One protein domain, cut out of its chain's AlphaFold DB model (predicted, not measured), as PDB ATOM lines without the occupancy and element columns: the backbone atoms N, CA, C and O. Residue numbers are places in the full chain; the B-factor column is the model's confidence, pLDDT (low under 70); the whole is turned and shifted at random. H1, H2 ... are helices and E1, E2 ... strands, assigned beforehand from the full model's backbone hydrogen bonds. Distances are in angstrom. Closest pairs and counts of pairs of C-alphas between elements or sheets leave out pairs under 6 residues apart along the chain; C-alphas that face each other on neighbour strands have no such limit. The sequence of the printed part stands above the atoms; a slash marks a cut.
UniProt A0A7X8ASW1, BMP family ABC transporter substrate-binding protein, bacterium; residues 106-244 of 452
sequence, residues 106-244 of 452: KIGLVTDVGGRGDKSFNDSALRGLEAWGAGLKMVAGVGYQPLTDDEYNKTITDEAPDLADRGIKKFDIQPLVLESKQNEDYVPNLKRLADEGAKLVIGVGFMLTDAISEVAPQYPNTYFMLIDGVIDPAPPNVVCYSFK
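Overview. This is residues 106 to 244 of the 452 residues of the protein "BMP family ABC transporter substrate-binding protein" of bacterium (UniProt A0A7X8ASW1). A twisted sheet of five parallel strands is the core, with H4 and H5 covering one face and H1 the other. Beyond H1, away from the sheet, lies a loose outlying group: the hairpin E2 and E3, then H2, then H3. The printed part has 139 residues, with five named helices and seven named strands in the order E1 H1 E2 E3 H2 H3 E4 H4 E5 H5 E6 E7 along the chain, and its class is mixed, helices and strands. The sheet runs E4 E1 E5 E6 E7; E2 and E3 are antiparallel. The whole is compact, with a radius of gyration of the C-alphas of 14.9 A and spans of 41 by 36 by 27 A.

Along the chain. Find C-alpha 106 at (118.270, 142.125, 150.477), where E1, residues 106 to 111, begins. Beside it look for E4, residues 173 to 179, 19.2 A long, and E5, residues 200 to 204; then come E6, residues 223 to 227, and E7, residues 238 to 243, which ends at C-alpha 243 (121.935, 117.381, 156.583). H1 is residues 121 to 133, 16.7 A; H4 is 183 to 195, 19.8 A; H5 is 206 to 218, 20.1 A. The other named elements are E2, residues 136 to 139, 9.5 A, E3, residues 143 to 146, 10.2 A, H2, residues 149 to 157, 12.1 A, and H3, residues 161 to 166, 10.0 A.

Arrangement. Start in the sheet, where these backbone atoms of neighbour strands are within hydrogen-bond range: N 109 of E1 and O 176 of E4 at 2.8 A, N 202 of E5 and O 108 of E1 at 2.8 A, N 203 of E5 and O 225 of E6 at 2.8 A, and N 241 of E7 and O 226 of E6 at 2.8 A. Three layers result from helices on both faces: H4 and H5, 8.1 A and 8.6 A over the sheet, share one face, and H1, at 9.0 A, is on the opposite face. H4 and H5 touch, closest at the C-alphas of Val 187 and Ala 211, 5.1 A, the same way at a tilt of 38 degrees, only just steep. E5, H5, E6 is a strand-helix-strand unit, parallel neighbours with a helix between; E4, H4, E5 is a split one, with E1 between its strands; both crossovers are right-handed. Outward, H1 touches H2 with residues 131 to 132 alone, Ala 131 and Tyr 152 having C-alphas 6.6 A apart, opposite ways at a steep tilt of 45 degrees. In the hairpin, N 137 and O 145 are 2.8 A apart. H2 and H3 only just touch, only at the corner, with 3 pairs of C-alphas within 8 A, the closest Thr 157 and Ala 164 at 6.2 A. O i to N i+4 pairs within range number 8 of 9 in H1, 4 of 5 in H2, 7 of 9 in H4, 5 of 9 in H5 and 0 of 2 in H3, which has 2 of 3 O i to N i+3 pairs.

Size, cuts and confidence. The C-alphas farthest apart, Asp 150 and Pro 233, are 42.2 A apart. The printed part has no cut and no long link. Mean pLDDT of the printed part is 95.9, and no printed residue is under 70.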
ATOM      1  N   LYS A 106     118.417 142.332 149.032       96.81
ATOM      2  CA  LYS A 106     118.270 142.125 150.477       96.81
ATOM      3  C   LYS A 106     118.077 140.643 150.784       96.81
ATOM      4  O   LYS A 106     117.217 139.999 150.178       96.81
ATOM      5  N   ILE A 107     118.836 140.118 151.738       98.56
ATOM      6  CA  ILE A 107     118.712 138.743 152.227       98.56
ATOM      7  C   ILE A 107     118.406 138.797 153.720       98.56
ATOM      8  O   ILE A 107     119.202 139.303 154.509       98.56
ATOM      9  N   GLY A 108     117.234 138.291 154.087       98.62
ATOM     10  CA  GLY A 108     116.763 138.207 155.458       98.62
ATOM     11  C   GLY A 108     117.178 136.902 156.133       98.62
ATOM     12  O   GLY A 108     117.137 135.850 155.499       98.62
ATOM     13  N   LEU A 109     117.510 136.945 157.421       98.81
ATOM     14  CA  LEU A 109     117.726 135.768 158.261       98.81
ATOM     15  C   LEU A 109     117.071 135.958 159.632       98.81
ATOM     16  O   LEU A 109     117.273 136.973 160.297       98.81
ATOM     17  N   VAL A 110     116.301 134.953 160.045       98.75
ATOM     18  CA  VAL A 110     115.689 134.834 161.369       98.75
ATOM     19  C   VAL A 110     116.375 133.695 162.111       98.75
ATOM     20  O   VAL A 110     116.316 132.545 161.667       98.75
ATOM     21  N   THR A 111     117.030 134.011 163.227       97.75
ATOM     22  CA  THR A 111     117.613 132.981 164.097       97.75
ATOM     23  C   THR A 111     116.516 132.258 164.869       97.75
ATOM     24  O   THR A 111     115.447 132.829 165.129       97.75
ATOM     25  N   ASP A 112     116.803 131.043 165.332       93.06
ATOM     26  CA  ASP A 112     116.050 130.484 166.452       93.06
ATOM     27  C   ASP A 112     116.381 131.231 167.767       93.06
ATOM     28  O   ASP A 112     117.027 132.285 167.767       93.06
ATOM     29  N   VAL A 113     115.903 130.701 168.899       90.31
ATOM     30  CA  VAL A 113     116.077 131.319 170.227       90.31
ATOM     31  C   VAL A 113     117.550 131.400 170.656       90.31
ATOM     32  O   VAL A 113     117.895 132.255 171.471       90.31
ATOM     33  N   GLY A 114     118.426 130.539 170.121       86.50
ATOM     34  CA  GLY A 114     119.856 130.535 170.437       86.50
ATOM     35  C   GLY A 114     120.553 131.834 170.028       86.50
ATOM     36  O   GLY A 114     121.379 132.347 170.784       86.50
ATOM     37  N   GLY A 115     120.155 132.408 168.889       91.56
ATOM     38  CA  GLY A 115     120.612 133.720 168.437       91.56
ATOM     39  C   GLY A 115     122.116 133.811 168.172       91.56
ATOM     40  O   GLY A 115     122.826 132.812 168.051       91.56
ATOM     41  N   ARG A 116     122.617 135.045 168.055       92.94
ATOM     42  CA  ARG A 116     124.046 135.293 167.830       92.94
ATOM     43  C   ARG A 116     124.859 134.957 169.080       92.94
ATOM     44  O   ARG A 116     124.534 135.393 170.182       92.94
ATOM     45  N   GLY A 117     125.999 134.303 168.886       90.25
ATOM     46  CA  GLY A 117     126.957 133.989 169.941       90.25
ATOM     47  C   GLY A 117     126.793 132.600 170.547       90.25
ATOM     48  O   GLY A 117     127.480 132.306 171.528       90.25
ATOM     49  N   ASP A 118     125.945 131.747 169.965       88.88
ATOM     50  CA  ASP A 118     125.786 130.341 170.357       88.88
ATOM     51  C   ASP A 118     127.025 129.471 170.066       88.88
ATOM     52  O   ASP A 118     127.101 128.329 170.524       88.88
ATOM     53  N   LYS A 119     128.022 130.020 169.353       89.81
ATOM     54  CA  LYS A 119     129.292 129.373 168.983       89.81
ATOM     55  C   LYS A 119     129.104 128.109 168.146       89.81
ATOM     56  O   LYS A 119     129.973 127.235 168.154       89.81
ATOM     57  N   SER A 120     127.960 127.974 167.484       90.75
ATOM     58  CA  SER A 120     127.501 126.712 166.917       90.75
ATOM     59  C   SER A 120     126.613 126.985 165.694       90.75
ATOM     60  O   SER A 120     127.103 127.517 164.693       90.75
ATOM     61  N   PHE A 121     125.348 126.578 165.740       94.38
ATOM     62  CA  PHE A 121     124.427 126.517 164.613       94.38
ATOM     63  C   PHE A 121     124.049 127.891 164.030       94.38
ATOM     64  O   PHE A 121     124.197 128.100 162.822       94.38
ATOM     65  N   ASN A 122     123.613 128.847 164.858       96.12
ATOM     66  CA  ASN A 122     123.217 130.179 164.387       96.12
ATOM     67  C   ASN A 122     124.426 131.000 163.938       96.12
ATOM     68  O   ASN A 122     124.360 131.656 162.899       96.12
ATOM     69  N   ASP A 123     125.543 130.937 164.669       95.19
ATOM     70  CA  ASP A 123     126.781 131.607 164.255       95.19
ATOM     71  C   ASP A 123     127.286 131.075 162.898       95.19
ATOM     72  O   ASP A 123     127.788 131.855 162.084       95.19
ATOM     73  N   SER A 124     127.088 129.782 162.603       96.94
ATOM     74  CA  SER A 124     127.363 129.209 161.275       96.94
ATOM     75  C   SER A 124     126.436 129.781 160.198       96.94
ATOM     76  O   SER A 124     126.908 130.293 159.182       96.94
ATOM     77  N   ALA A 125     125.121 129.827 160.433       98.38
ATOM     78  CA  ALA A 125     124.187 130.443 159.486       98.38
ATOM     79  C   ALA A 125     124.514 131.928 159.214       98.38
ATOM     80  O   ALA A 125     124.518 132.376 158.063       98.38
ATOM     81  N   LEU A 126     124.844 132.682 160.268       98.19
ATOM     82  CA  LEU A 126     125.249 134.084 160.178       98.19
ATOM     83  C   LEU A 126     126.555 134.248 159.397       98.19
ATOM     84  O   LEU A 126     126.634 135.141 158.561       98.19
ATOM     85  N   ARG A 127     127.554 133.378 159.588       97.69
ATOM     86  CA  ARG A 127     128.793 133.395 158.791       97.69
ATOM     87  C   ARG A 127     128.513 133.194 157.300       97.69
ATOM     88  O   ARG A 127     129.072 133.929 156.484       97.69
ATOM     89  N   GLY A 128     127.610 132.277 156.945       98.38
ATOM     90  CA  GLY A 128     127.188 132.065 155.555       98.38
ATOM     91  C   GLY A 128     126.564 133.306 154.913       98.38
ATOM     92  O   GLY A 128     126.865 133.628 153.763       98.38
ATOM     93  N   LEU A 129     125.727 134.036 155.657       98.69
ATOM     94  CA  LEU A 129     125.088 135.266 155.180       98.69
ATOM     95  C   LEU A 129     126.054 136.459 155.167       98.69
ATOM     96  O   LEU A 129     126.213 137.130 154.150       98.69
ATOM     97  N   GLU A 130     126.663 136.751 156.311       98.06
ATOM     98  CA  GLU A 130     127.398 137.986 156.571       98.06
ATOM     99  C   GLU A 130     128.789 137.931 155.953       98.06
ATOM    100  O   GLU A 130     129.125 138.769 155.118       98.06
ATOM    101  N   ALA A 131     129.583 136.923 156.315       97.69
ATOM    102  CA  ALA A 131     130.962 136.830 155.867       97.69
ATOM    103  C   ALA A 131     131.031 136.325 154.427       97.69
ATOM    104  O   ALA A 131     131.551 137.029 153.566       97.69
ATOM    105  N   TRP A 132     130.480 135.143 154.143       97.88
ATOM    106  CA  TRP A 132     130.628 134.508 152.830       97.88
ATOM    107  C   TRP A 132     129.721 135.138 151.777       97.88
ATOM    108  O   TRP A 132     130.160 135.388 150.659       97.88
ATOM    109  N   GLY A 133     128.462 135.405 152.129       97.50
ATOM    110  CA  GLY A 133     127.484 136.016 151.237       97.50
ATOM    111  C   GLY A 133     127.759 137.496 150.986       97.50
ATOM    112  O   GLY A 133     127.833 137.901 149.832       97.50
ATOM    113  N   ALA A 134     127.924 138.298 152.041       97.12
ATOM    114  CA  ALA A 134     128.003 139.756 151.926       97.12
ATOM    115  C   ALA A 134     129.428 140.334 152.022       97.12
ATOM    116  O   ALA A 134     129.645 141.488 151.657       97.12
ATOM    117  N   GLY A 135     130.418 139.576 152.505       97.31
ATOM    118  CA  GLY A 135     131.758 140.118 152.764       97.31
ATOM    119  C   GLY A 135     131.792 141.121 153.921       97.31
ATOM    120  O   GLY A 135     132.600 142.051 153.911       97.31
ATOM    121  N   LEU A 136     130.905 140.959 154.903       97.25
ATOM    122  CA  LEU A 136     130.713 141.864 156.032       97.25
ATOM    123  C   LEU A 136     130.954 141.151 157.370       97.25
ATOM    124  O   LEU A 136     130.791 139.941 157.503       97.25
ATOM    125  N   LYS A 137     131.278 141.937 158.396       95.44
ATOM    126  CA  LYS A 137     131.269 141.537 159.805       95.44
ATOM    127  C   LYS A 137     130.345 142.446 160.600       95.44
ATOM    128  O   LYS A 137     130.360 143.664 160.418       95.44
ATOM    129  N   MET A 138     129.560 141.868 161.501       93.56
ATOM    130  CA  MET A 138     128.746 142.635 162.439       93.56
ATOM    131  C   MET A 138     129.605 143.100 163.620       93.56
ATOM    132  O   MET A 138     130.172 142.280 164.341       93.56
ATOM    133  N   VAL A 139     129.689 144.412 163.843       92.44
ATOM    134  CA  VAL A 139     130.388 145.006 164.991       92.44
ATOM    135  C   VAL A 139     129.357 145.589 165.952       92.44
ATOM    136  O   VAL A 139     128.586 146.481 165.594       92.44
ATOM    137  N   ALA A 140     129.327 145.087 167.189       87.06
ATOM    138  CA  ALA A 140     128.362 145.522 168.198       87.06
ATOM    139  C   ALA A 140     128.418 147.046 168.416       87.06
ATOM    140  O   ALA A 140     129.491 147.620 168.597       87.06
ATOM    141  N   GLY A 141     127.256 147.704 168.374       89.44
ATOM    142  CA  GLY A 141     127.132 149.161 168.523       89.44
ATOM    143  C   GLY A 141     127.542 149.991 167.298       89.44
ATOM    144  O   GLY A 141     127.294 151.193 167.291       89.44
ATOM    145  N   VAL A 142     128.124 149.373 166.264       92.75
ATOM    146  CA  VAL A 142     128.531 150.044 165.014       92.75
ATOM    147  C   VAL A 142     127.686 149.574 163.826       92.75
ATOM    148  O   VAL A 142     127.346 150.372 162.959       92.75
ATOM    149  N   GLY A 143     127.307 148.296 163.799       91.88
ATOM    150  CA  GLY A 143     126.608 147.664 162.681       91.88
ATOM    151  C   GLY A 143     127.563 146.913 161.751       91.88
ATOM    152  O   GLY A 143     128.686 146.570 162.132       91.88
ATOM    153  N   TYR A 144     127.111 146.636 160.530       95.06
ATOM    154  CA  TYR A 144     127.915 145.927 159.540       95.06
ATOM    155  C   TYR A 144     129.089 146.763 159.050       95.06
ATOM    156  O   TYR A 144     128.927 147.928 158.693       95.06
ATOM    157  N   GLN A 145     130.264 146.146 159.006       96.25
ATOM    158  CA  GLN A 145     131.495 146.705 158.462       96.25
ATOM    159  C   GLN A 145     132.058 145.751 157.405       96.25
ATOM    160  O   GLN A 145     131.906 144.539 157.559       96.25
ATOM    161  N   PRO A 146     132.716 146.252 156.348       95.56
ATOM    162  CA  PRO A 146     133.365 145.384 155.376       95.56
ATOM    163  C   PRO A 146     134.493 144.580 156.028       95.56
ATOM    164  O   PRO A 146     135.241 145.093 156.865       95.56
ATOM    165  N   LEU A 147     134.614 143.318 155.626       96.31
ATOM    166  CA  LEU A 147     135.811 142.519 155.869       96.31
ATOM    167  C   LEU A 147     136.930 143.002 154.941       96.31
ATOM    168  O   LEU A 147     136.682 143.319 153.773       96.31
ATOM    169  N   THR A 148     138.167 143.030 155.436       96.69
ATOM    170  CA  THR A 148     139.325 143.096 154.529       96.69
ATOM    171  C   THR A 148     139.438 141.788 153.741       96.69
ATOM    172  O   THR A 148     138.891 140.766 154.156       96.69
ATOM    173  N   ASP A 149     140.162 141.785 152.619       94.50
ATOM    174  CA  ASP A 149     140.340 140.555 151.832       94.50
ATOM    175  C   ASP A 149     141.018 139.442 152.655       94.50
ATOM    176  O   ASP A 149     140.613 138.284 152.578       94.50
ATOM    177  N   ASP A 150     141.980 139.793 153.514       95.62
ATOM    178  CA  ASP A 150     142.625 138.845 154.431       95.62
ATOM    179  C   ASP A 150     141.651 138.286 155.474       95.62
ATOM    180  O   ASP A 150     141.682 137.091 155.769       95.62
ATOM    181  N   GLU A 151     140.791 139.133 156.050       96.19
ATOM    182  CA  GLU A 151     139.765 138.681 156.993       96.19
ATOM    183  C   GLU A 151     138.758 137.763 156.294       96.19
ATOM    184  O   GLU A 151     138.462 136.687 156.806       96.19
ATOM    185  N   TYR A 152     138.281 138.144 155.106       96.25
ATOM    186  CA  TYR A 152     137.353 137.345 154.308       96.25
ATOM    187  C   TYR A 152     137.944 135.973 153.969       96.25
ATOM    188  O   TYR A 152     137.310 134.953 154.235       96.25
ATOM    189  N   ASN A 153     139.175 135.923 153.457       94.06
ATOM    190  CA  ASN A 153     139.820 134.662 153.090       94.06
ATOM    191  C   ASN A 153     139.954 133.721 154.295       94.06
ATOM    192  O   ASN A 153     139.640 132.538 154.176       94.06
ATOM    193  N   LYS A 154     140.314 134.246 155.474       93.31
ATOM    194  CA  LYS A 154     140.411 133.453 156.711       93.31
ATOM    195  C   LYS A 154     139.083 132.852 157.153       93.31
ATOM    196  O   LYS A 154     139.074 131.739 157.667       93.31
ATOM    197  N   THR A 155     137.956 133.524 156.893       93.12
ATOM    198  CA  THR A 155     136.626 132.954 157.197       93.12
ATOM    199  C   THR A 155     136.309 131.695 156.390       93.12
ATOM    200  O   THR A 155     135.335 131.019 156.705       93.12
ATOM    201  N   ILE A 156     137.092 131.391 155.350       93.12
ATOM    202  CA  ILE A 156     136.980 130.170 154.551       93.12
ATOM    203  C   ILE A 156     138.161 129.248 154.863       93.12
ATOM    204  O   ILE A 156     137.953 128.095 155.216       93.12
ATOM    205  N   THR A 157     139.402 129.735 154.772       90.75
ATOM    206  CA  THR A 157     140.595 128.880 154.900       90.75
ATOM    207  C   THR A 157     140.811 128.330 156.300       90.75
ATOM    208  O   THR A 157     141.339 127.231 156.432       90.75
ATOM    209  N   ASP A 158     140.431 129.081 157.333       88.31
ATOM    210  CA  ASP A 158     140.681 128.681 158.717       88.31
ATOM    211  C   ASP A 158     139.452 127.966 159.296       88.31
ATOM    212  O   ASP A 158     139.599 126.972 160.003       88.31
ATOM    213  N   GLU A 159     138.249 128.440 158.955       86.12
ATOM    214  CA  GLU A 159     136.978 127.950 159.515       86.12
ATOM    215  C   GLU A 159     136.349 126.801 158.701       86.12
ATOM    216  O   GLU A 159     135.674 125.946 159.272       86.12
ATOM    217  N   ALA A 160     136.559 126.756 157.379       91.81
ATOM    218  CA  ALA A 160     135.989 125.749 156.475       91.81
ATOM    219  C   ALA A 160     136.981 125.296 155.375       91.81
ATOM    220  O   ALA A 160     136.660 125.347 154.179       91.81
ATOM    221  N   PRO A 161     138.206 124.853 155.732       92.19
ATOM    222  CA  PRO A 161     139.234 124.495 154.751       92.19
ATOM    223  C   PRO A 161     138.810 123.374 153.795       92.19
ATOM    224  O   PRO A 161     139.277 123.323 152.660       92.19
ATOM    225  N   ASP A 162     137.908 122.487 154.215       92.38
ATOM    226  CA  ASP A 162     137.352 121.418 153.382       92.38
ATOM    227  C   ASP A 162     136.400 121.921 152.280       92.38
ATOM    228  O   ASP A 162     136.049 121.160 151.374       92.38
ATOM    229  N   LEU A 163     136.023 123.203 152.318       95.00
ATOM    230  CA  LEU A 163     135.222 123.880 151.300       95.00
ATOM    231  C   LEU A 163     136.007 124.896 150.460       95.00
ATOM    232  O   LEU A 163     135.416 125.512 149.571       95.00
ATOM    233  N   ALA A 164     137.316 125.063 150.680       91.31
ATOM    234  CA  ALA A 164     138.119 126.085 149.996       91.31
ATOM    235  C   ALA A 164     138.023 126.009 148.456       91.31
ATOM    236  O   ALA A 164     137.923 127.034 147.782       91.31
ATOM    237  N   ASP A 165     137.936 124.798 147.900       92.44
ATOM    238  CA  ASP A 165     137.849 124.563 146.452       92.44
ATOM    239  C   ASP A 165     136.410 124.614 145.892       92.44
ATOM    240  O   ASP A 165     136.175 124.336 144.714       92.44
ATOM    241  N   ARG A 166     135.407 124.974 146.709       94.00
ATOM    242  CA  ARG A 166     133.984 125.008 146.308       94.00
ATOM    243  C   ARG A 166     133.561 126.309 145.618       94.00
ATOM    244  O   ARG A 166     132.391 126.456 145.265       94.00
ATOM    245  N   GLY A 167     134.491 127.243 145.404       94.38
ATOM    246  CA  GLY A 167     134.231 128.498 144.691       94.38
ATOM    247  C   GLY A 167     133.363 129.490 145.474       94.38
ATOM    248  O   GLY A 167     132.571 130.219 144.870       94.38
ATOM    249  N   ILE A 168     133.491 129.500 146.805       95.94
ATOM    250  CA  ILE A 168     132.779 130.428 147.691       95.94
ATOM    251  C   ILE A 168     133.246 131.863 147.414       95.94
ATOM    252  O   ILE A 168     134.437 132.167 147.432       95.94
ATOM    253  N   LYS A 169     132.291 132.757 147.150       94.44
ATOM    254  CA  LYS A 169     132.528 134.172 146.832       94.44
ATOM    255  C   LYS A 169     131.414 135.055 147.396       94.44
ATOM    256  O   LYS A 169     130.265 134.612 147.446       94.44
ATOM    257  N   LYS A 170     131.754 136.303 147.722       95.31
ATOM    258  CA  LYS A 170     130.796 137.349 148.105       95.31
ATOM    259  C   LYS A 170     129.938 137.814 146.925       95.31
ATOM    260  O   LYS A 170     130.356 137.741 145.767       95.31
ATOM    261  N   PHE A 171     128.750 138.310 147.249       93.44
ATOM    262  CA  PHE A 171     127.750 138.874 146.350       93.44
ATOM    263  C   PHE A 171     127.398 140.306 146.782       93.44
ATOM    264  O   PHE A 171     127.570 140.672 147.944       93.44
ATOM    265  N   ASP A 172     126.838 141.097 145.863       89.31
ATOM    266  CA  ASP A 172     126.323 142.442 146.153       89.31
ATOM    267  C   ASP A 172     124.949 142.355 146.845       89.31
ATOM    268  O   ASP A 172     123.895 142.591 146.244       89.31
ATOM    269  N   ILE A 173     124.959 141.944 148.116       94.50
ATOM    270  CA  ILE A 173     123.760 141.742 148.936       94.50
ATOM    271  C   ILE A 173     123.767 142.604 150.200       94.50
ATOM    272  O   ILE A 173     124.815 142.995 150.710       94.50
ATOM    273  N   GLN A 174     122.577 142.848 150.745       95.31
ATOM    274  CA  GLN A 174     122.377 143.498 152.038       95.31
ATOM    275  C   GLN A 174     121.774 142.499 153.039       95.31
ATOM    276  O   GLN A 174     120.613 142.113 152.875       95.31
ATOM    277  N   PRO A 175     122.517 142.096 154.084       97.69
ATOM    278  CA  PRO A 175     121.974 141.290 155.172       97.69
ATOM    279  C   PRO A 175     120.942 142.054 156.007       97.69
ATOM    280  O   PRO A 175     121.174 143.201 156.393       97.69
ATOM    281  N   LEU A 176     119.837 141.389 156.341       97.19
ATOM    282  CA  LEU A 176     118.857 141.818 157.338       97.19
ATOM    283  C   LEU A 176     118.680 140.687 158.353       97.19
ATOM    284  O   LEU A 176     118.169 139.625 158.011       97.19
ATOM    285  N   VAL A 177     119.113 140.888 159.596       98.12
ATOM    286  CA  VAL A 177     119.085 139.836 160.625       98.12
ATOM    287  C   VAL A 177     118.123 140.220 161.738       98.12
ATOM    288  O   VAL A 177     118.232 141.305 162.308       98.12
ATOM    289  N   LEU A 178     117.209 139.307 162.070       98.06
ATOM    290  CA  LEU A 178     116.352 139.392 163.249       98.06
ATOM    291  C   LEU A 178     116.614 138.189 164.151       98.06
ATOM    292  O   LEU A 178     116.566 137.042 163.712       98.06
ATOM    293  N   GLU A 179     116.881 138.457 165.425       96.56
ATOM    294  CA  GLU A 179     117.043 137.401 166.418       96.56
ATOM    295  C   GLU A 179     115.729 137.143 167.145       96.56
ATOM    296  O   GLU A 179     115.150 138.059 167.735       96.56
ATOM    297  N   SER A 180     115.291 135.890 167.151       97.06
ATOM    298  CA  SER A 180     114.127 135.466 167.931       97.06
ATOM    299  C   SER A 180     114.526 135.231 169.387       97.06
ATOM    300  O   SER A 180     115.626 134.753 169.667       97.06
ATOM    301  N   LYS A 181     113.649 135.568 170.332       94.69
ATOM    302  CA  LYS A 181     113.846 135.331 171.772       94.69
ATOM    303  C   LYS A 181     112.898 134.263 172.317       94.69
ATOM    304  O   LYS A 181     113.162 133.701 173.376       94.69
ATOM    305  N   GLN A 182     111.846 133.953 171.569       94.81
ATOM    306  CA  GLN A 182     110.883 132.880 171.818       94.81
ATOM    307  C   GLN A 182     110.247 132.430 170.491       94.81
ATOM    308  O   GLN A 182     110.454 133.059 169.451       94.81
ATOM    309  N   ASN A 183     109.468 131.348 170.514       94.44
ATOM    310  CA  ASN A 183     108.893 130.756 169.300       94.44
ATOM    311  C   ASN A 183     107.862 131.673 168.631       94.44
ATOM    312  O   ASN A 183     107.730 131.699 167.409       94.44
ATOM    313  N   GLU A 184     107.145 132.452 169.434       97.19
ATOM    314  CA  GLU A 184     106.119 133.395 168.994       97.19
ATOM    315  C   GLU A 184     106.700 134.523 168.125       97.19
ATOM    316  O   GLU A 184     105.961 135.158 167.372       97.19
ATOM    317  N   ASP A 185     108.017 134.743 168.174       98.38
ATOM    318  CA  ASP A 185     108.693 135.759 167.369       98.38
ATOM    319  C   ASP A 185     108.900 135.313 165.907       98.38
ATOM    320  O   ASP A 185     109.128 136.154 165.037       98.38
ATOM    321  N   TYR A 186     108.809 134.012 165.592       98.69
ATOM    322  CA  TYR A 186     109.173 133.484 164.269       98.69
ATOM    323  C   TYR A 186     108.309 134.044 163.139       98.69
ATOM    324  O   TYR A 186     108.834 134.615 162.184       98.69
ATOM    325  N   VAL A 187     106.985 133.919 163.244       98.75
ATOM    326  CA  VAL A 187     106.047 134.429 162.230       98.75
ATOM    327  C   VAL A 187     106.192 135.944 162.019       98.75
ATOM    328  O   VAL A 187     106.372 136.350 160.866       98.75
ATOM    329  N   PRO A 188     106.143 136.807 163.059       98.69
ATOM    330  CA  PRO A 188     106.289 138.246 162.853       98.69
ATOM    331  C   PRO A 188     107.671 138.635 162.308       98.69
ATOM    332  O   PRO A 188     107.738 139.526 161.461       98.69
ATOM    333  N   ASN A 189     108.758 137.958 162.704       98.81
ATOM    334  CA  ASN A 189     110.093 138.225 162.156       98.81
ATOM    335  C   ASN A 189     110.192 137.859 160.666       98.81
ATOM    336  O   ASN A 189     110.693 138.657 159.871       98.81
ATOM    337  N   LEU A 190     109.682 136.689 160.266       98.88
ATOM    338  CA  LEU A 190     109.668 136.260 158.862       98.88
ATOM    339  C   LEU A 190     108.849 137.223 157.987       98.88
ATOM    340  O   LEU A 190     109.324 137.639 156.929       98.88
ATOM    341  N   LYS A 191     107.648 137.613 158.447       98.81
ATOM    342  CA  LYS A 191     106.784 138.593 157.762       98.81
ATOM    343  C   LYS A 191     107.483 139.936 157.604       98.81
ATOM    344  O   LYS A 191     107.567 140.452 156.497       98.81
ATOM    345  N   ARG A 192     108.078 140.446 158.686       98.75
ATOM    346  CA  ARG A 192     108.805 141.718 158.676       98.75
ATOM    347  C   ARG A 192     109.923 141.740 157.635       98.75
ATOM    348  O   ARG A 192     110.033 142.712 156.898       98.75
ATOM    349  N   LEU A 193     110.742 140.690 157.549       98.69
ATOM    350  CA  LEU A 193     111.824 140.645 156.558       98.69
ATOM    351  C   LEU A 193     111.292 140.600 155.121       98.69
ATOM    352  O   LEU A 193     111.854 141.253 154.241       98.69
ATOM    353  N   ALA A 194     110.199 139.871 154.879       98.25
ATOM    354  CA  ALA A 194     109.547 139.856 153.575       98.25
ATOM    355  C   ALA A 194     108.942 141.232 153.217       98.25
ATOM    356  O   ALA A 194     109.155 141.715 152.104       98.25
ATOM    357  N   ASP A 195     108.285 141.902 154.170       97.94
ATOM    358  CA  ASP A 195     107.732 143.259 154.020       97.94
ATOM    359  C   ASP A 195     108.830 144.318 153.782       97.94
ATOM    360  O   ASP A 195     108.636 145.255 153.007       97.94
ATOM    361  N   GLU A 196     110.015 144.156 154.386       95.88
ATOM    362  CA  GLU A 196     111.196 145.013 154.162       95.88
ATOM    363  C   GLU A 196     111.866 144.788 152.783       95.88
ATOM    364  O   GLU A 196     112.856 145.453 152.429       95.88
ATOM    365  N   GLY A 197     111.308 143.882 151.973       94.44
ATOM    366  CA  GLY A 197     111.722 143.614 150.601       94.44
ATOM    367  C   GLY A 197     112.878 142.624 150.486       94.44
ATOM    368  O   GLY A 197     113.594 142.649 149.483       94.44
ATOM    369  N   ALA A 198     113.097 141.768 151.491       97.94
ATOM    370  CA  ALA A 198     114.044 140.668 151.359       97.94
ATOM    371  C   ALA A 198     113.633 139.754 150.196       97.94
ATOM    372  O   ALA A 198     112.490 139.298 150.105       97.94
ATOM    373  N   LYS A 199     114.580 139.472 149.294       97.75
ATOM    374  CA  LYS A 199     114.344 138.574 148.159       97.75
ATOM    375  C   LYS A 199     114.390 137.106 148.575       97.75
ATOM    376  O   LYS A 199     113.703 136.282 147.976       97.75
ATOM    377  N   LEU A 200     115.189 136.811 149.597       98.88
ATOM    378  CA  LEU A 200     115.278 135.531 150.286       98.88
ATOM    379  C   LEU A 200     115.135 135.779 151.788       98.88
ATOM    380  O   LEU A 200     115.816 136.658 152.311       98.88
ATOM    381  N   VAL A 201     114.300 134.997 152.468       98.94
ATOM    382  CA  VAL A 201     114.169 134.981 153.931       98.94
ATOM    383  C   VAL A 201     114.556 133.599 154.453       98.94
ATOM    384  O   VAL A 201     113.983 132.587 154.056       98.94
ATOM    385  N   ILE A 202     115.546 133.550 155.335       98.94
ATOM    386  CA  ILE A 202     116.133 132.319 155.866       98.94
ATOM    387  C   ILE A 202     115.633 132.099 157.292       98.94
ATOM    388  O   ILE A 202     115.830 132.959 158.146       98.94
ATOM    389  N   GLY A 203     115.018 130.952 157.565       98.75
ATOM    390  CA  GLY A 203     114.707 130.494 158.916       98.75
ATOM    391  C   GLY A 203     115.710 129.449 159.386       98.75
ATOM    392  O   GLY A 203     115.863 128.397 158.757       98.75
ATOM    393  N   VAL A 204     116.397 129.744 160.486       98.31
ATOM    394  CA  VAL A 204     117.486 128.915 161.011       98.31
ATOM    395  C   VAL A 204     116.945 127.956 162.067       98.31
ATOM    396  O   VAL A 204     116.745 128.350 163.209       98.31
ATOM    397  N   GLY A 205     116.718 126.697 161.690       96.50
ATOM    398  CA  GLY A 205     116.375 125.619 162.619       96.50
ATOM    399  C   GLY A 205     114.977 125.039 162.421       96.50
ATOM    400  O   GLY A 205     114.033 125.711 162.003       96.50
ATOM    401  N   PHE A 206     114.833 123.761 162.784       95.56
ATOM    402  CA  PHE A 206     113.608 122.985 162.570       95.56
ATOM    403  C   PHE A 206     112.367 123.585 163.250       95.56
ATOM    404  O   PHE A 206     111.245 123.361 162.800       95.56
ATOM    405  N   MET A 207     112.544 124.367 164.318       95.44
ATOM    406  CA  MET A 207     111.446 125.017 165.037       95.44
ATOM    407  C   MET A 207     110.733 126.104 164.216       95.44
ATOM    408  O   MET A 207     109.611 126.470 164.551       95.44
ATOM    409  N   LEU A 208     111.334 126.582 163.118       98.31
ATOM    410  CA  LEU A 208     110.705 127.540 162.204       98.31
ATOM    411  C   LEU A 208     109.858 126.873 161.105       98.31
ATOM    412  O   LEU A 208     109.295 127.579 160.270       98.31
ATOM    413  N   THR A 209     109.738 125.538 161.092       97.94
ATOM    414  CA  THR A 209     109.017 124.793 160.040       97.94
ATOM    415  C   THR A 209     107.570 125.267 159.879       97.94
ATOM    416  O   THR A 209     107.154 125.605 158.767       97.94
ATOM    417  N   ASP A 210     106.819 125.355 160.979       98.00
ATOM    418  CA  ASP A 210     105.412 125.775 160.946       98.00
ATOM    419  C   ASP A 210     105.284 127.250 160.549       98.00
ATOM    420  O   ASP A 210     104.441 127.607 159.725       98.00
ATOM    421  N   ALA A 211     106.180 128.102 161.056       98.62
ATOM    422  CA  ALA A 211     106.190 129.527 160.742       98.62
ATOM    423  C   ALA A 211     106.489 129.791 159.255       98.62
ATOM    424  O   ALA A 211     105.807 130.597 158.625       98.62
ATOM    425  N   ILE A 212     107.460 129.090 158.656       98.69
ATOM    426  CA  ILE A 212     107.728 129.188 157.212       98.69
ATOM    427  C   ILE A 212     106.557 128.629 156.400       98.69
ATOM    428  O   ILE A 212     106.174 129.245 155.405       98.69
ATOM    429  N   SER A 213     105.961 127.513 156.827       98.31
ATOM    430  CA  SER A 213     104.792 126.924 156.159       98.31
ATOM    431  C   SER A 213     103.598 127.883 156.138       98.31
ATOM    432  O   SER A 213     102.883 127.955 155.139       98.31
ATOM    433  N   GLU A 214     103.403 128.653 157.214       98.06
ATOM    434  CA  GLU A 214     102.373 129.689 157.294       98.06
ATOM    435  C   GLU A 214     102.709 130.902 156.413       98.06
ATOM    436  O   GLU A 214     101.857 131.389 155.664       98.06
ATOM    437  N   VAL A 215     103.933 131.427 156.523       98.75
ATOM    438  CA  VAL A 215     104.309 132.727 155.950       98.75
ATOM    439  C   VAL A 215     104.592 132.637 154.455       98.75
ATOM    440  O   VAL A 215     104.123 133.491 153.705       98.75
ATOM    441  N   ALA A 216     105.317 131.620 153.988       98.56
ATOM    442  CA  ALA A 216     105.803 131.580 152.608       98.56
ATOM    443  C   ALA A 216     104.702 131.713 151.533       98.56
ATOM    444  O   ALA A 216     104.906 132.479 150.584       98.56
ATOM    445  N   PRO A 217     103.513 131.081 151.665       97.88
ATOM    446  CA  PRO A 217     102.420 131.252 150.702       97.88
ATOM    447  C   PRO A 217     101.856 132.679 150.616       97.88
ATOM    448  O   PRO A 217     101.272 133.042 149.597       97.88
ATOM    449  N   GLN A 218     102.026 133.497 151.663       98.31
ATOM    450  CA  GLN A 218     101.557 134.891 151.703       98.31
ATOM    451  C   GLN A 218     102.475 135.831 150.895       98.31
ATOM    452  O   GLN A 218     102.052 136.923 150.522       98.31
ATOM    453  N   TYR A 219     103.700 135.395 150.572       98.44
ATOM    454  CA  TYR A 219     104.731 136.193 149.900       98.44
ATOM    455  C   TYR A 219     105.280 135.488 148.647       98.44
ATOM    456  O   TYR A 219     106.454 135.113 148.607       98.44
ATOM    457  N   PRO A 220     104.483 135.334 147.572       97.25
ATOM    458  CA  PRO A 220     104.874 134.546 146.395       97.25
ATOM    459  C   PRO A 220     106.089 135.100 145.629       97.25
ATOM    460  O   PRO A 220     106.695 134.380 144.840       97.25
ATOM    461  N   ASN A 221     106.460 136.365 145.855       95.19
ATOM    462  CA  ASN A 221     107.610 137.018 145.214       95.19
ATOM    463  C   ASN A 221     108.907 136.954 146.044       95.19
ATOM    464  O   ASN A 221     109.965 137.375 145.551       95.19
ATOM    465  N   THR A 222     108.820 136.437 147.270       98.62
ATOM    466  CA  THR A 222     109.930 136.235 148.203       98.62
ATOM    467  C   THR A 222     110.232 134.748 148.287       98.62
ATOM    468  O   THR A 222     109.326 133.930 148.446       98.62
ATOM    469  N   TYR A 223     111.508 134.394 148.170       98.88
ATOM    470  CA  TYR A 223     111.967 133.036 148.417       98.88
ATOM    471  C   TYR A 223     112.179 132.815 149.912       98.88
ATOM    472  O   TYR A 223     112.552 133.734 150.639       98.88
ATOM    473  N   PHE A 224     111.998 131.582 150.358       98.94
ATOM    474  CA  PHE A 224     112.206 131.164 151.733       98.94
ATOM    475  C   PHE A 224     113.159 129.978 151.772       98.94
ATOM    476  O   PHE A 224     113.062 129.050 150.966       98.94
ATOM    477  N   MET A 225     114.072 130.007 152.731       98.81
ATOM    478  CA  MET A 225     114.938 128.886 153.064       98.81
ATOM    479  C   MET A 225     114.615 128.421 154.478       98.81
ATOM    480  O   MET A 225     114.590 129.236 155.395       98.81
ATOM    481  N   LEU A 226     114.424 127.119 154.660       98.88
ATOM    482  CA  LEU A 226     114.332 126.479 155.969       98.88
ATOM    483  C   LEU A 226     115.573 125.614 156.189       98.88
ATOM    484  O   LEU A 226     115.882 124.765 155.357       98.88
ATOM    485  N   ILE A 227     116.276 125.819 157.301       98.50
ATOM    486  CA  ILE A 227     117.419 124.991 157.706       98.50
ATOM    487  C   ILE A 227     116.950 123.975 158.743       98.50
ATOM    488  O   ILE A 227     116.263 124.349 159.691       98.50
ATOM    489  N   ASP A 228     117.342 122.710 158.590       95.81
ATOM    490  CA  ASP A 228     117.086 121.607 159.533       95.81
ATOM    491  C   ASP A 228     115.605 121.237 159.752       95.81
ATOM    492  O   ASP A 228     115.302 120.282 160.464       95.81
ATOM    493  N   GLY A 229     114.676 121.924 159.087       94.81
ATOM    494  CA  GLY A 229     113.279 121.523 158.944       94.81
ATOM    495  C   GLY A 229     112.968 121.034 157.528       94.81
ATOM    496  O   GLY A 229     113.683 121.346 156.574       94.81
ATOM    497  N   VAL A 230     111.886 120.269 157.384       95.31
ATOM    498  CA  VAL A 230     111.437 119.719 156.097       95.31
ATOM    499  C   VAL A 230     109.961 120.040 155.901       95.31
ATOM    500  O   VAL A 230     109.138 119.736 156.757       95.31
ATOM    501  N   ILE A 231     109.641 120.625 154.748       96.88
ATOM    502  CA  ILE A 231     108.278 120.830 154.257       96.88
ATOM    503  C   ILE A 231     108.184 120.053 152.944       96.88
ATOM    504  O   ILE A 231     108.867 120.399 151.981       96.88
ATOM    505  N   ASP A 232     107.382 118.989 152.912       93.00
ATOM    506  CA  ASP A 232     107.244 118.116 151.742       93.00
ATOM    507  C   ASP A 232     105.759 117.778 151.487       93.00
ATOM    508  O   ASP A 232     105.117 117.189 152.363       93.00
ATOM    509  N   PRO A 233     105.176 118.160 150.330       94.31
ATOM    510  CA  PRO A 233     105.793 118.930 149.246       94.31
ATOM    511  C   PRO A 233     106.068 120.389 149.638       94.31
ATOM    512  O   PRO A 233     105.204 121.076 150.186       94.31
ATOM    513  N   ALA A 234     107.264 120.886 149.311       95.50
ATOM    514  CA  ALA A 234     107.635 122.278 149.554       95.50
ATOM    515  C   ALA A 234     106.839 123.239 148.644       95.50
ATOM    516  O   ALA A 234     106.711 122.971 147.441       95.50
ATOM    517  N   PRO A 235     106.357 124.391 149.157       96.88
ATOM    518  CA  PRO A 235     105.807 125.452 148.317       96.88
ATOM    519  C   PRO A 235     106.793 125.909 147.219       96.88
ATOM    520  O   PRO A 235     108.007 125.816 147.411       96.88
ATOM    521  N   PRO A 236     106.323 126.459 146.080       97.94
ATOM    522  CA  PRO A 236     107.186 126.830 144.947       97.94
ATOM    523  C   PRO A 236     108.299 127.836 145.271       97.94
ATOM    524  O   PRO A 236     109.294 127.910 144.552       97.94
ATOM    525  N   ASN A 237     108.133 128.616 146.337       98.56
ATOM    526  CA  ASN A 237     109.092 129.605 146.813       98.56
ATOM    527  C   ASN A 237     109.863 129.154 148.066       98.56
ATOM    528  O   ASN A 237     110.494 129.993 148.696       98.56
ATOM    529  N   VAL A 238     109.832 127.868 148.437       98.81
ATOM    530  CA  VAL A 238     110.496 127.333 149.640       98.81
ATOM    531  C   VAL A 238     111.530 126.273 149.275       98.81
ATOM    532  O   VAL A 238     111.223 125.312 148.571       98.81
ATOM    533  N   VAL A 239     112.742 126.410 149.813       98.81
ATOM    534  CA  VAL A 239     113.772 125.366 149.807       98.81
ATOM    535  C   VAL A 239     114.108 124.950 151.239       98.81
ATOM    536  O   VAL A 239     114.354 125.791 152.102       98.81
ATOM    537  N   CYS A 240     114.132 123.651 151.501       98.69
ATOM    538  CA  CYS A 240     114.564 123.081 152.771       98.69
ATOM    539  C   CYS A 240     115.981 122.528 152.613       98.69
ATOM    540  O   CYS A 240     116.221 121.706 151.731       98.69
ATOM    541  N   TYR A 241     116.910 122.946 153.465       98.56
ATOM    542  CA  TYR A 241     118.238 122.351 153.563       98.56
ATOM    543  C   TYR A 241     118.298 121.454 154.795       98.56
ATOM    544  O   TYR A 241     118.214 121.934 155.927       98.56
ATOM    545  N   SER A 242     118.454 120.155 154.563       96.88
ATOM    546  CA  SER A 242     118.694 119.142 155.589       96.88
ATOM    547  C   SER A 242     120.120 118.610 155.491       96.88
ATOM    548  O   SER A 242     120.768 118.702 154.447       96.88
ATOM    549  N   PHE A 243     120.603 117.978 156.556       98.50
ATOM    550  CA  PHE A 243     121.935 117.381 156.583       98.50
ATOM    551  C   PHE A 243     121.868 115.875 156.835       98.50
ATOM    552  O   PHE A 243     120.872 115.342 157.336       98.50
ATOM    553  N   LYS A 244     122.943 115.180 156.457       98.44
ATOM    554  CA  LYS A 244     123.178 113.771 156.798       98.44
ATOM    555  C   LYS A 244     124.139 113.683 157.982       98.44
ATOM    556  O   LYS A 244     125.262 113.208 157.875       98.44
TER     557      LYS A 244